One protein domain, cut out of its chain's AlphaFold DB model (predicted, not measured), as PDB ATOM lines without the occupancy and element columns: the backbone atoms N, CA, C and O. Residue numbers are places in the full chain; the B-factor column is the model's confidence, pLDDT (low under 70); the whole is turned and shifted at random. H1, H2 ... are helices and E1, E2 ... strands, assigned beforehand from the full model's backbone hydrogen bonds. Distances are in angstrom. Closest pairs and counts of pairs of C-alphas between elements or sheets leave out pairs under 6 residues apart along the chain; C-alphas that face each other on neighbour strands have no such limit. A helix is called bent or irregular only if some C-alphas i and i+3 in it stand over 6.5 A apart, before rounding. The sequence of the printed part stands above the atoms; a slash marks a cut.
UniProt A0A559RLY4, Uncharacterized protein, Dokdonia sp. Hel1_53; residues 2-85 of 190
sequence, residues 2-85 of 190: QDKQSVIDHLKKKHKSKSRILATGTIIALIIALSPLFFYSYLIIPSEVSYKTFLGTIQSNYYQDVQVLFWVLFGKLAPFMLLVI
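Overview. This is residues 2 to 85 of the 190 residues of an uncharacterized protein of Dokdonia sp. Hel1_53 (UniProt A0A559RLY4). Look for one very long helix, H1, whose first residues, 2 to 27, stick out as a free arm from a small body. In that body the helix bends, its short second arm H1b lies side by side with H2, which folds back along it, and a small two-stranded hairpin, E1 and E2, sits at the end far from the free arm. The 84 printed residues hold two named helices and two named strands in the order H1, E1, E2, H2, mostly helix, with the strands antiparallel. The whole is extended, with a radius of gyration of the C-alphas of 22.5 A, and spans 74 by 23 by 17 A, the free arm making much of the length.

Along the chain. Find C-alpha 2 at (25.734, 9.916, -5.021), where H1, residues 2 to 44, begins. By its hydrogen bonds it was assigned as one helix, but it is bent: C-alphas 33 and 36 are 7.1 A apart. H1a, residues 2 to 33, is 47.0 A long; H1b, residues 36 to 44, is 14.2 A and irregular, with C-alphas 39 and 42 6.7 A apart. Next come E1, residues 50 to 53, and E2, residues 56 to 59. H2, residues 66 to 85, runs 27.5 A to C-alpha 85 at (-14.927, 18.096, -18.206), with a kink of 28 degrees near residue 76.

Arrangement. H1a and H1b stand at a steep tilt of 45 degrees. H1b and H2 touch, closest at the C-alphas of Phe 39 and Phe 74, 5.6 A, opposite ways at a shallow tilt of 19 degrees. H1a and H2 are close but not clearly touching, closest at the C-alphas of Ile 32 and Leu 82, 7.1 A. E1 and E2 form an antiparallel hairpin, with N 51 and O 58 at 2.8 A, within hydrogen-bond range. The closest C-alphas of E1 and H2, Ser 50 and Val 66, are 6.6 A apart. H1a is apart from E1 and E2. O i to N i+4 pairs within range number 27 of 28 in H1a, 15 of 16 in H2 and 2 of 5 in H1b, where 6 of 6 O i to N i+3 pairs are.

Size, cuts and confidence. The C-alphas farthest apart, Gln 2 and Gln 64, are 74.1 A apart. The printed part has no cut and no long link. Look for pLDDT under 70 at residues 2, 10, 12, 14 to 17 and 54 to 56; the mean of the printed part is 82.0.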
ATOM      1  N   GLN A   2      26.690   9.775  -3.897       58.56
ATOM      2  CA  GLN A   2      25.734   9.916  -5.021       58.56
ATOM      3  C   GLN A   2      24.354   9.265  -4.795       58.56
ATOM      4  O   GLN A   2      23.350   9.805  -5.245       58.56
ATOM      5  N   ASP A   3      24.290   8.163  -4.046       71.19
ATOM      6  CA  ASP A   3      23.050   7.410  -3.799       71.19
ATOM      7  C   ASP A   3      22.013   8.170  -2.941       71.19
ATOM      8  O   ASP A   3      20.812   8.108  -3.179       71.19
ATOM      9  N   LYS A   4      22.460   9.001  -1.987       70.50
ATOM     10  CA  LYS A   4      21.538   9.847  -1.208       70.50
ATOM     11  C   LYS A   4      20.946  10.982  -2.040       70.50
ATOM     12  O   LYS A   4      19.790  11.346  -1.835       70.50
ATOM     13  N   GLN A   5      21.728  11.547  -2.960       75.06
ATOM     14  CA  GLN A   5      21.295  12.688  -3.764       75.06
ATOM     15  C   GLN A   5      20.242  12.268  -4.800       75.06
ATOM     16  O   GLN A   5      19.219  12.938  -4.932       75.06
ATOM     17  N   SER A   6      20.424  11.106  -5.442       72.88
ATOM     18  CA  SER A   6      19.438  10.547  -6.376       72.88
ATOM     19  C   SER A   6      18.106  10.237  -5.685       72.88
ATOM     20  O   SER A   6      17.047  10.598  -6.200       72.88
ATOM     21  N   VAL A   7      18.127   9.649  -4.482       77.75
ATOM     22  CA  VAL A   7      16.911   9.363  -3.698       77.75
ATOM     23  C   VAL A   7      16.153  10.649  -3.354       77.75
ATOM     24  O   VAL A   7      14.934  10.707  -3.530       77.75
ATOM     25  N   ILE A   8      16.848  11.706  -2.923       78.75
ATOM     26  CA  ILE A   8      16.223  13.004  -2.617       78.75
ATOM     27  C   ILE A   8      15.592  13.624  -3.872       78.75
ATOM     28  O   ILE A   8      14.459  14.115  -3.811       78.75
ATOM     29  N   ASP A   9      16.260  13.545  -5.022       77.75
ATOM     30  CA  ASP A   9      15.730  14.057  -6.289       77.75
ATOM     31  C   ASP A   9      14.499  13.267  -6.767       77.75
ATOM     32  O   ASP A   9      13.506  13.864  -7.204       77.75
ATOM     33  N   HIS A  10      14.491  11.940  -6.602       69.50
ATOM     34  CA  HIS A  10      13.320  11.100  -6.876       69.50
ATOM     35  C   HIS A  10      12.133  11.440  -5.962       69.50
ATOM     36  O   HIS A  10      10.999  11.549  -6.445       69.50
ATOM     37  N   LEU A  11      12.370  11.681  -4.669       79.81
ATOM     38  CA  LEU A  11      11.332  12.095  -3.719       79.81
ATOM     39  C   LEU A  11      10.779  13.487  -4.052       79.81
ATOM     40  O   LEU A  11       9.559  13.676  -4.074       79.81
ATOM     41  N   LYS A  12      11.647  14.442  -4.405       68.44
ATOM     42  CA  LYS A  12      11.255  15.801  -4.812       68.44
ATOM     43  C   LYS A  12      10.455  15.789  -6.118       68.44
ATOM     44  O   LYS A  12       9.429  16.468  -6.218       68.44
ATOM     45  N   LYS A  13      10.852  14.964  -7.096       70.19
ATOM     46  CA  LYS A  13      10.118  14.753  -8.359       70.19
ATOM     47  C   LYS A  13       8.751  14.102  -8.118       70.19
ATOM     48  O   LYS A  13       7.756  14.559  -8.686       70.19
ATOM     49  N   LYS A  14       8.671  13.095  -7.239       65.12
ATOM     50  CA  LYS A  14       7.414  12.434  -6.840       65.12
ATOM     51  C   LYS A  14       6.466  13.405  -6.127       65.12
ATOM     52  O   LYS A  14       5.291  13.471  -6.486       65.12
ATOM     53  N   HIS A  15       6.973  14.215  -5.196       64.62
ATOM     54  CA  HIS A  15       6.194  15.243  -4.495       64.62
ATOM     55  C   HIS A  15       5.667  16.323  -5.456       64.62
ATOM     56  O   HIS A  15       4.474  16.622  -5.448       64.62
ATOM     57  N   LYS A  16       6.518  16.833  -6.362       65.56
ATOM     58  CA  LYS A  16       6.135  17.813  -7.400       65.56
ATOM     59  C   LYS A  16       5.123  17.257  -8.414       65.56
ATOM     60  O   LYS A  16       4.353  18.009  -9.006       65.56
ATOM     61  N   SER A  17       5.137  15.948  -8.666       66.94
ATOM     62  CA  SER A  17       4.123  15.283  -9.496       66.94
ATOM     63  C   SER A  17       2.780  15.193  -8.762       66.94
ATOM     64  O   SER A  17       1.749  15.588  -9.304       66.94
ATOM     65  N   LYS A  18       2.802  14.773  -7.489       70.38
ATOM     66  CA  LYS A  18       1.604  14.656  -6.645       70.38
ATOM     67  C   LYS A  18       0.911  16.007  -6.431       70.38
ATOM     68  O   LYS A  18      -0.306  16.077  -6.552       70.38
ATOM     69  N   SER A  19       1.663  17.081  -6.177       71.88
ATOM     70  CA  SER A  19       1.087  18.419  -5.974       71.88
ATOM     71  C   SER A  19       0.406  18.978  -7.227       71.88
ATOM     72  O   SER A  19      -0.638  19.612  -7.114       71.88
ATOM     73  N   ARG A  20       0.944  18.703  -8.425       70.69
ATOM     74  CA  ARG A  20       0.317  19.105  -9.696       70.69
ATOM     75  C   ARG A  20      -1.010  18.393  -9.935       70.69
ATOM     76  O   ARG A  20      -1.975  19.043 -10.307       70.69
ATOM     77  N   ILE A  21      -1.071  17.088  -9.664       78.88
ATOM     78  CA  ILE A  21      -2.310  16.302  -9.790       78.88
ATOM     79  C   ILE A  21      -3.396  16.851  -8.855       78.88
ATOM     80  O   ILE A  21      -4.542  16.998  -9.270       78.88
ATOM     81  N   LEU A  22      -3.026  17.196  -7.616       82.31
ATOM     82  CA  LEU A  22      -3.951  17.791  -6.651       82.31
ATOM     83  C   LEU A  22      -4.436  19.174  -7.108       82.31
ATOM     84  O   LEU A  22      -5.638  19.409  -7.115       82.31
ATOM     85  N   ALA A  23      -3.534  20.047  -7.569       81.56
ATOM     86  CA  ALA A  23      -3.897  21.380  -8.052       81.56
ATOM     87  C   ALA A  23      -4.859  21.330  -9.253       81.56
ATOM     88  O   ALA A  23      -5.863  22.038  -9.268       81.56
ATOM     89  N   THR A  24      -4.597  20.460 -10.234       83.00
ATOM     90  CA  THR A  24      -5.489  20.277 -11.389       83.00
ATOM     91  C   THR A  24      -6.859  19.751 -10.962       83.00
ATOM     92  O   THR A  24      -7.875  20.266 -11.423       83.00
ATOM     93  N   GLY A  25      -6.905  18.778 -10.046       86.50
ATOM     94  CA  GLY A  25      -8.163  18.259  -9.501       86.50
ATOM     95  C   GLY A  25      -8.985  19.329  -8.777       86.50
ATOM     96  O   GLY A  25     -10.193  19.412  -8.984       86.50
ATOM     97  N   THR A  26      -8.338  20.196  -7.992       89.75
ATOM     98  CA  THR A  26      -9.005  21.308  -7.297       89.75
ATOM     99  C   THR A  26      -9.587  22.333  -8.267       89.75
ATOM    100  O   THR A  26     -10.725  22.750  -8.081       89.75
ATOM    101  N   ILE A  27      -8.857  22.711  -9.322       89.75
ATOM    102  CA  ILE A  27      -9.358  23.652 -10.341       89.75
ATOM    103  C   ILE A  27     -10.607  23.086 -11.024       89.75
ATOM    104  O   ILE A  27     -11.610  23.782 -11.160       89.75
ATOM    105  N   ILE A  28     -10.573  21.811 -11.409       90.75
ATOM    106  CA  ILE A  28     -11.711  21.153 -12.057       90.75
ATOM    107  C   ILE A  28     -12.913  21.077 -11.109       90.75
ATOM    108  O   ILE A  28     -14.030  21.397 -11.510       90.75
ATOM    109  N   ALA A  29     -12.691  20.709  -9.845       91.44
ATOM    110  CA  ALA A  29     -13.746  20.665  -8.836       91.44
ATOM    111  C   ALA A  29     -14.389  22.044  -8.608       91.44
ATOM    112  O   ALA A  29     -15.609  22.134  -8.497       91.44
ATOM    113  N   LEU A  30     -13.589  23.116  -8.604       93.81
ATOM    114  CA  LEU A  30     -14.096  24.486  -8.534       93.81
ATOM    115  C   LEU A  30     -14.961  24.831  -9.750       93.81
ATOM    116  O   LEU A  30     -16.048  25.366  -9.571       93.81
ATOM    117  N   ILE A  31     -14.541  24.484 -10.970       91.50
ATOM    118  CA  ILE A  31     -15.339  24.735 -12.185       91.50
ATOM    119  C   ILE A  31     -16.692  24.013 -12.114       91.50
ATOM    120  O   ILE A  31     -17.723  24.604 -12.426       91.50
ATOM    121  N   ILE A  32     -16.708  22.758 -11.658       92.75
ATOM    122  CA  ILE A  32     -17.949  21.987 -11.480       92.75
ATOM    123  C   ILE A  32     -18.847  22.645 -10.422       92.75
ATOM    124  O   ILE A  32     -20.044  22.803 -10.656       92.75
ATOM    125  N   ALA A  33     -18.278  23.072  -9.290       93.44
ATOM    126  CA  ALA A  33     -19.015  23.760  -8.228       93.44
ATOM    127  C   ALA A  33     -19.577  25.121  -8.676       93.44
ATOM    128  O   ALA A  33     -20.647  25.523  -8.228       93.44
ATOM    129  N   LEU A  34     -18.888  25.812  -9.588       92.88
ATOM    130  CA  LEU A  34     -19.342  27.061 -10.202       92.88
ATOM    131  C   LEU A  34     -20.359  26.843 -11.335       92.88
ATOM    132  O   LEU A  34     -20.954  27.815 -11.797       92.88
ATOM    133  N   SER A  35     -20.603  25.605 -11.779       90.88
ATOM    134  CA  SER A  35     -21.518  25.332 -12.897       90.88
ATOM    135  C   SER A  35     -22.950  25.859 -12.699       90.88
ATOM    136  O   SER A  35     -23.489  26.415 -13.659       90.88
ATOM    137  N   PRO A  36     -23.567  25.819 -11.496       90.38
ATOM    138  CA  PRO A  36     -24.889  26.412 -11.304       90.38
ATOM    139  C   PRO A  36     -24.844  27.940 -11.405       90.38
ATOM    140  O   PRO A  36     -25.756  28.552 -11.949       90.38
ATOM    141  N   LEU A  37     -23.763  28.570 -10.932       91.56
ATOM    142  CA  LEU A  37     -23.578  30.020 -11.040       91.56
ATOM    143  C   LEU A  37     -23.392  30.451 -12.494       91.56
ATOM    144  O   LEU A  37     -23.947  31.464 -12.908       91.56
ATOM    145  N   PHE A  38     -22.662  29.654 -13.277       90.81
ATOM    146  CA  PHE A  38     -22.567  29.851 -14.718       90.81
ATOM    147  C   PHE A  38     -23.951  29.811 -15.369       90.81
ATOM    148  O   PHE A  38     -24.270  30.704 -16.150       90.81
ATOM    149  N   PHE A  39     -24.793  28.836 -15.010       91.19
ATOM    150  CA  PHE A  39     -26.159  28.775 -15.520       91.19
ATOM    151  C   PHE A  39     -26.930  30.058 -15.197       91.19
ATOM    152  O   PHE A  39     -27.422  30.694 -16.117       91.19
ATOM    153  N   TYR A  40     -26.949  30.518 -13.943       91.00
ATOM    154  CA  TYR A  40     -27.687  31.727 -13.545       91.00
ATOM    155  C   TYR A  40     -27.188  33.044 -14.154       91.00
ATOM    156  O   TYR A  40     -27.864  34.063 -14.019       91.00
ATOM    157  N   SER A  41     -26.056  33.051 -14.859       89.19
ATOM    158  CA  SER A  41     -25.566  34.261 -15.524       89.19
ATOM    159  C   SER A  41     -26.530  34.815 -16.588       89.19
ATOM    160  O   SER A  41     -26.448  36.004 -16.895       89.19
ATOM    161  N   TYR A  42     -27.505  34.025 -17.072       88.12
ATOM    162  CA  TYR A  42     -28.568  34.526 -17.959       88.12
ATOM    163  C   TYR A  42     -29.413  35.638 -17.309       88.12
ATOM    164  O   TYR A  42     -29.961  36.474 -18.019       88.12
ATOM    165  N   LEU A  43     -29.493  35.700 -15.973       88.88
ATOM    166  CA  LEU A  43     -30.251  36.735 -15.253       88.88
ATOM    167  C   LEU A  43     -29.654  38.137 -15.402       88.88
ATOM    168  O   LEU A  43     -30.349  39.126 -15.200       88.88
ATOM    169  N   ILE A  44     -28.364  38.225 -15.730       87.88
ATOM    170  CA  ILE A  44     -27.667  39.500 -15.945       87.88
ATOM    171  C   ILE A  44     -28.085  40.114 -17.292       87.88
ATOM    172  O   ILE A  44     -27.932  41.314 -17.509       87.88
ATOM    173  N   ILE A  45     -28.613  39.294 -18.201       86.00
ATOM    174  CA  ILE A  45     -29.011  39.702 -19.544       86.00
ATOM    175  C   ILE A  45     -30.408  40.334 -19.474       86.00
ATOM    176  O   ILE A  45     -31.298  39.751 -18.846       86.00
ATOM    177  N   PRO A  46     -30.611  41.515 -20.088       84.12
ATOM    178  CA  PRO A  46     -31.905  42.185 -20.080       84.12
ATOM    179  C   PRO A  46     -32.952  41.394 -20.874       84.12
ATOM    180  O   PRO A  46     -32.641  40.779 -21.895       84.12
ATOM    181  N   SER A  47     -34.199  41.446 -20.400       85.12
ATOM    182  CA  SER A  47     -35.376  40.884 -21.075       85.12
ATOM    183  C   SER A  47     -35.847  41.864 -22.153       85.12
ATOM    184  O   SER A  47     -36.715  42.709 -21.940       85.12
ATOM    185  N   GLU A  48     -35.171  41.825 -23.300       83.88
ATOM    186  CA  GLU A  48     -35.451  42.658 -24.469       83.88
ATOM    187  C   GLU A  48     -35.390  41.807 -25.745       83.88
ATOM    188  O   GLU A  48     -34.685  40.801 -25.807       83.88
ATOM    189  N   VAL A  49     -36.099  42.234 -26.796       78.62
ATOM    190  CA  VAL A  49     -36.123  41.552 -28.110       78.62
ATOM    191  C   VAL A  49     -34.759  41.627 -28.812       78.62
ATOM    192  O   VAL A  49     -34.372  40.733 -29.567       78.62
ATOM    193  N   SER A  50     -34.006  42.703 -28.574       75.94
ATOM    194  CA  SER A  50     -32.690  42.928 -29.167       75.94
ATOM    195  C   SER A  50     -31.696  43.371 -28.109       75.94
ATOM    196  O   SER A  50     -31.903  44.395 -27.467       75.94
ATOM    197  N   TYR A  51     -30.582  42.655 -27.988       78.12
ATOM    198  CA  TYR A  51     -29.532  42.961 -27.029       78.12
ATOM    199  C   TYR A  51     -28.227  43.292 -27.748       78.12
ATOM    200  O   TYR A  51     -27.669  42.484 -28.498       78.12
ATOM    201  N   LYS A  52     -27.717  44.502 -27.518       73.06
ATOM    202  CA  LYS A  52     -26.453  44.958 -28.100       73.06
ATOM    203  C   LYS A  52     -25.291  44.565 -27.189       73.06
ATOM    204  O   LYS A  52     -25.068  45.182 -26.153       73.06
ATOM    205  N   THR A  53     -24.532  43.555 -27.596       76.19
ATOM    206  CA  THR A  53     -23.298  43.122 -26.926       76.19
ATOM    207  C   THR A  53     -22.074  43.749 -27.598       76.19
ATOM    208  O   THR A  53     -22.125  44.216 -28.735       76.19
ATOM    209  N   PHE A  54     -20.932  43.727 -26.909       69.12
ATOM    210  CA  PHE A  54     -19.625  44.112 -27.457       69.12
ATOM    211  C   PHE A  54     -19.242  43.357 -28.752       69.12
ATOM    212  O   PHE A  54     -18.505  43.881 -29.578       69.12
ATOM    213  N   LEU A  55     -19.769  42.143 -28.946       60.41
ATOM    214  CA  LEU A  55     -19.537  41.257 -30.094       60.41
ATOM    215  C   LEU A  55     -20.566  41.414 -31.232       60.41
ATOM    216  O   LEU A  55     -20.432  40.745 -32.251       60.41
ATOM    217  N   GLY A  56     -21.586  42.268 -31.077       68.31
ATOM    218  CA  GLY A  56     -22.652  42.461 -32.068       68.31
ATOM    219  C   GLY A  56     -24.047  42.597 -31.451       68.31
ATOM    220  O   GLY A  56     -24.220  42.505 -30.235       68.31
ATOM    221  N   THR A  57     -25.053  42.825 -32.297       72.25
ATOM    222  CA  THR A  57     -26.467  42.859 -31.890       72.25
ATOM    223  C   THR A  57     -27.063  41.465 -32.028       72.25
ATOM    224  O   THR A  57     -27.139  40.936 -33.133       72.25
ATOM    225  N   ILE A  58     -27.487  40.882 -30.910       72.94
ATOM    226  CA  ILE A  58     -28.239  39.628 -30.880       72.94
ATOM    227  C   ILE A  58     -29.718  40.007 -30.930       72.94
ATOM    228  O   ILE A  58     -30.184  40.772 -30.085       72.94
ATOM    229  N   GLN A  59     -30.442  39.518 -31.933       72.56
ATOM    230  CA  GLN A  59     -31.891  39.684 -32.038       72.56
ATOM    231  C   GLN A  59     -32.549  38.329 -31.840       72.56
ATOM    232  O   GLN A  59     -32.178  37.375 -32.518       72.56
ATOM    233  N   SER A  60     -33.500  38.267 -30.912       75.56
ATOM    234  CA  SER A  60     -34.272  37.058 -30.663       75.56
ATOM    235  C   SER A  60     -35.579  37.118 -31.439       75.56
ATOM    236  O   SER A  60     -36.521  37.802 -31.036       75.56
ATOM    237  N   ASN A  61     -35.623  36.444 -32.591       72.19
ATOM    238  CA  ASN A  61     -36.819  36.421 -33.435       72.19
ATOM    239  C   ASN A  61     -37.803  35.320 -33.019       72.19
ATOM    240  O   ASN A  61     -39.012  35.519 -33.129       72.19
ATOM    241  N   TYR A  62     -37.304  34.174 -32.546       73.88
ATOM    242  CA  TYR A  62     -38.120  33.004 -32.213       73.88
ATOM    243  C   TYR A  62     -38.614  33.047 -30.771       73.88
ATOM    244  O   TYR A  62     -39.809  32.894 -30.522       73.88
ATOM    245  N   TYR A  63     -37.715  33.296 -29.818       76.00
ATOM    246  CA  TYR A  63     -38.079  33.377 -28.400       76.00
ATOM    247  C   TYR A  63     -38.651  34.745 -28.004       76.00
ATOM    248  O   TYR A  63     -39.198  34.864 -26.910       76.00
ATOM    249  N   GLN A  64     -38.551  35.755 -28.882       80.94
ATOM    250  CA  GLN A  64     -38.989  37.149 -28.679       80.94
ATOM    251  C   GLN A  64     -38.374  37.847 -27.455       80.94
ATOM    252  O   GLN A  64     -38.729  38.979 -27.132       80.94
ATOM    253  N   ASP A  65     -37.439  37.186 -26.783       83.81
ATOM    254  CA  ASP A  65     -36.771  37.650 -25.585       83.81
ATOM    255  C   ASP A  65     -35.381  37.017 -25.539       83.81
ATOM    256  O   ASP A  65     -35.213  35.793 -25.453       83.81
ATOM    257  N   VAL A  66     -34.363  37.874 -25.579       85.50
ATOM    258  CA  VAL A  66     -32.967  37.453 -25.516       85.50
ATOM    259  C   VAL A  66     -32.669  36.746 -24.188       85.50
ATOM    260  O   VAL A  66     -31.921  35.770 -24.171       85.50
ATOM    261  N   GLN A  67     -33.283  37.142 -23.074       88.19
ATOM    262  CA  GLN A  67     -33.100  36.459 -21.793       88.19
ATOM    263  C   GLN A  67     -33.570  34.997 -21.855       88.19
ATOM    264  O   GLN A  67     -32.894  34.109 -21.322       88.19
ATOM    265  N   VAL A  68     -34.679  34.725 -22.550       86.94
ATOM    266  CA  VAL A  68     -35.199  33.364 -22.758       86.94
ATOM    267  C   VAL A  68     -34.273  32.561 -23.671       86.94
ATOM    268  O   VAL A  68     -33.949  31.419 -23.334       86.94
ATOM    269  N   LEU A  69     -33.770  33.153 -24.761       86.69
ATOM    270  CA  LEU A  69     -32.751  32.524 -25.611       86.69
ATOM    271  C   LEU A  69     -31.549  32.065 -24.774       86.69
ATOM    272  O   LEU A  69     -31.135  30.906 -24.852       86.69
ATOM    273  N   PHE A  70     -30.988  32.959 -23.956       88.44
ATOM    274  CA  PHE A  70     -29.821  32.646 -23.135       88.44
ATOM    275  C   PHE A  70     -30.128  31.620 -22.043       88.44
ATOM    276  O   PHE A  70     -29.290  30.760 -21.781       88.44
ATOM    277  N   TRP A  71     -31.322  31.639 -21.451       92.25
ATOM    278  CA  TRP A  71     -31.766  30.601 -20.515       92.25
ATOM    279  C   TRP A  71     -31.796  29.214 -21.174       92.25
ATOM    280  O   TRP A  71     -31.224  28.254 -20.645       92.25
ATOM    281  N   VAL A  72     -32.388  29.111 -22.368       90.88
ATOM    282  CA  VAL A  72     -32.453  27.864 -23.145       90.88
ATOM    283  C   VAL A  72     -31.057  27.409 -23.587       90.88
ATOM    284  O   VAL A  72     -30.742  26.215 -23.517       90.88
ATOM    285  N   LEU A  73     -30.210  28.346 -24.021       89.69
ATOM    286  CA  LEU A  73     -28.840  28.087 -24.456       89.69
ATOM    287  C   LEU A  73     -27.966  27.610 -23.293       89.69
ATOM    288  O   LEU A  73     -27.302  26.580 -23.401       89.69
ATOM    289  N   PHE A  74     -27.992  28.307 -22.156       91.88
ATOM    290  CA  PHE A  74     -27.229  27.933 -20.964       91.88
ATOM    291  C   PHE A  74     -27.735  26.632 -20.347       91.88
ATOM    292  O   PHE A  74     -26.924  25.852 -19.845       91.88
ATOM    293  N   GLY A  75     -29.030  26.332 -20.474       91.00
ATOM    294  CA  GLY A  75     -29.597  25.032 -20.106       91.00
ATOM    295  C   GLY A  75     -29.010  23.859 -20.898       91.00
ATOM    296  O   GLY A  75     -28.914  22.757 -20.364       91.00
ATOM    297  N   LYS A  76     -28.555  24.086 -22.137       91.06
ATOM    298  CA  LYS A  76     -27.843  23.086 -22.959       91.06
ATOM    299  C   LYS A  76     -26.328  23.141 -22.766       91.06
ATOM    300  O   LYS A  76     -25.655  22.113 -22.763       91.06
ATOM    301  N   LEU A  77     -25.781  24.338 -22.571       91.38
ATOM    302  CA  LEU A  77     -24.345  24.560 -22.441       91.38
ATOM    303  C   LEU A  77     -23.796  24.068 -21.094       91.38
ATOM    304  O   LEU A  77     -22.694  23.526 -21.050       91.38
ATOM    305  N   ALA A  78     -24.559  24.200 -20.007       92.44
ATOM    306  CA  ALA A  78     -24.171  23.701 -18.687       92.44
ATOM    307  C   ALA A  78     -23.934  22.172 -18.663       92.44
ATOM    308  O   ALA A  78     -22.829  21.757 -18.290       92.44
ATOM    309  N   PRO A  79     -24.882  21.311 -19.099       91.25
ATOM    310  CA  PRO A  79     -24.637  19.872 -19.170       91.25
ATOM    311  C   PRO A  79     -23.554  19.519 -20.197       91.25
ATOM    312  O   PRO A  79     -22.749  18.626 -19.939       91.25
ATOM    313  N   PHE A  80     -23.457  20.247 -21.315       92.19
ATOM    314  CA  PHE A  80     -22.372  20.062 -22.279       92.19
ATOM    315  C   PHE A  80     -20.988  20.303 -21.659       92.19
ATOM    316  O   PHE A  80     -20.100  19.461 -21.799       92.19
ATOM    317  N   MET A  81     -20.795  21.398 -20.916       91.25
ATOM    318  CA  MET A  81     -19.524  21.673 -20.236       91.25
ATOM    319  C   MET A  81     -19.170  20.590 -19.216       91.25
ATOM    320  O   MET A  81     -18.014  20.170 -19.149       91.25
ATOM    321  N   LEU A  82     -20.154  20.090 -18.464       92.44
ATOM    322  CA  LEU A  82     -19.950  18.970 -17.544       92.44
ATOM    323  C   LEU A  82     -19.504  17.702 -18.287       92.44
ATOM    324  O   LEU A  82     -18.569  17.046 -17.834       92.44
ATOM    325  N   LEU A  83     -20.094  17.388 -19.446       91.56
ATOM    326  CA  LEU A  83     -19.669  16.257 -20.282       91.56
ATOM    327  C   LEU A  83     -18.254  16.435 -20.833       91.56
ATOM    328  O   LEU A  83     -17.495  15.470 -20.864       91.56
ATOM    329  N   VAL A  84     -17.872  17.648 -21.234       88.00
ATOM    330  CA  VAL A  84     -16.510  17.950 -21.701       88.00
ATOM    331  C   VAL A  84     -15.497  17.751 -20.574       88.00
ATOM    332  O   VAL A  84     -14.497  17.053 -20.752       88.00
ATOM    333  N   ILE A  85     -15.772  18.297 -19.389       90.25
ATOM    334  CA  ILE A  85     -14.927  18.096 -18.206       90.25
ATOM    335  C   ILE A  85     -14.843  16.606 -17.867       90.25
ATOM    336  O   ILE A  85     -13.759  16.089 -17.581       90.25
TER     337      ILE A  85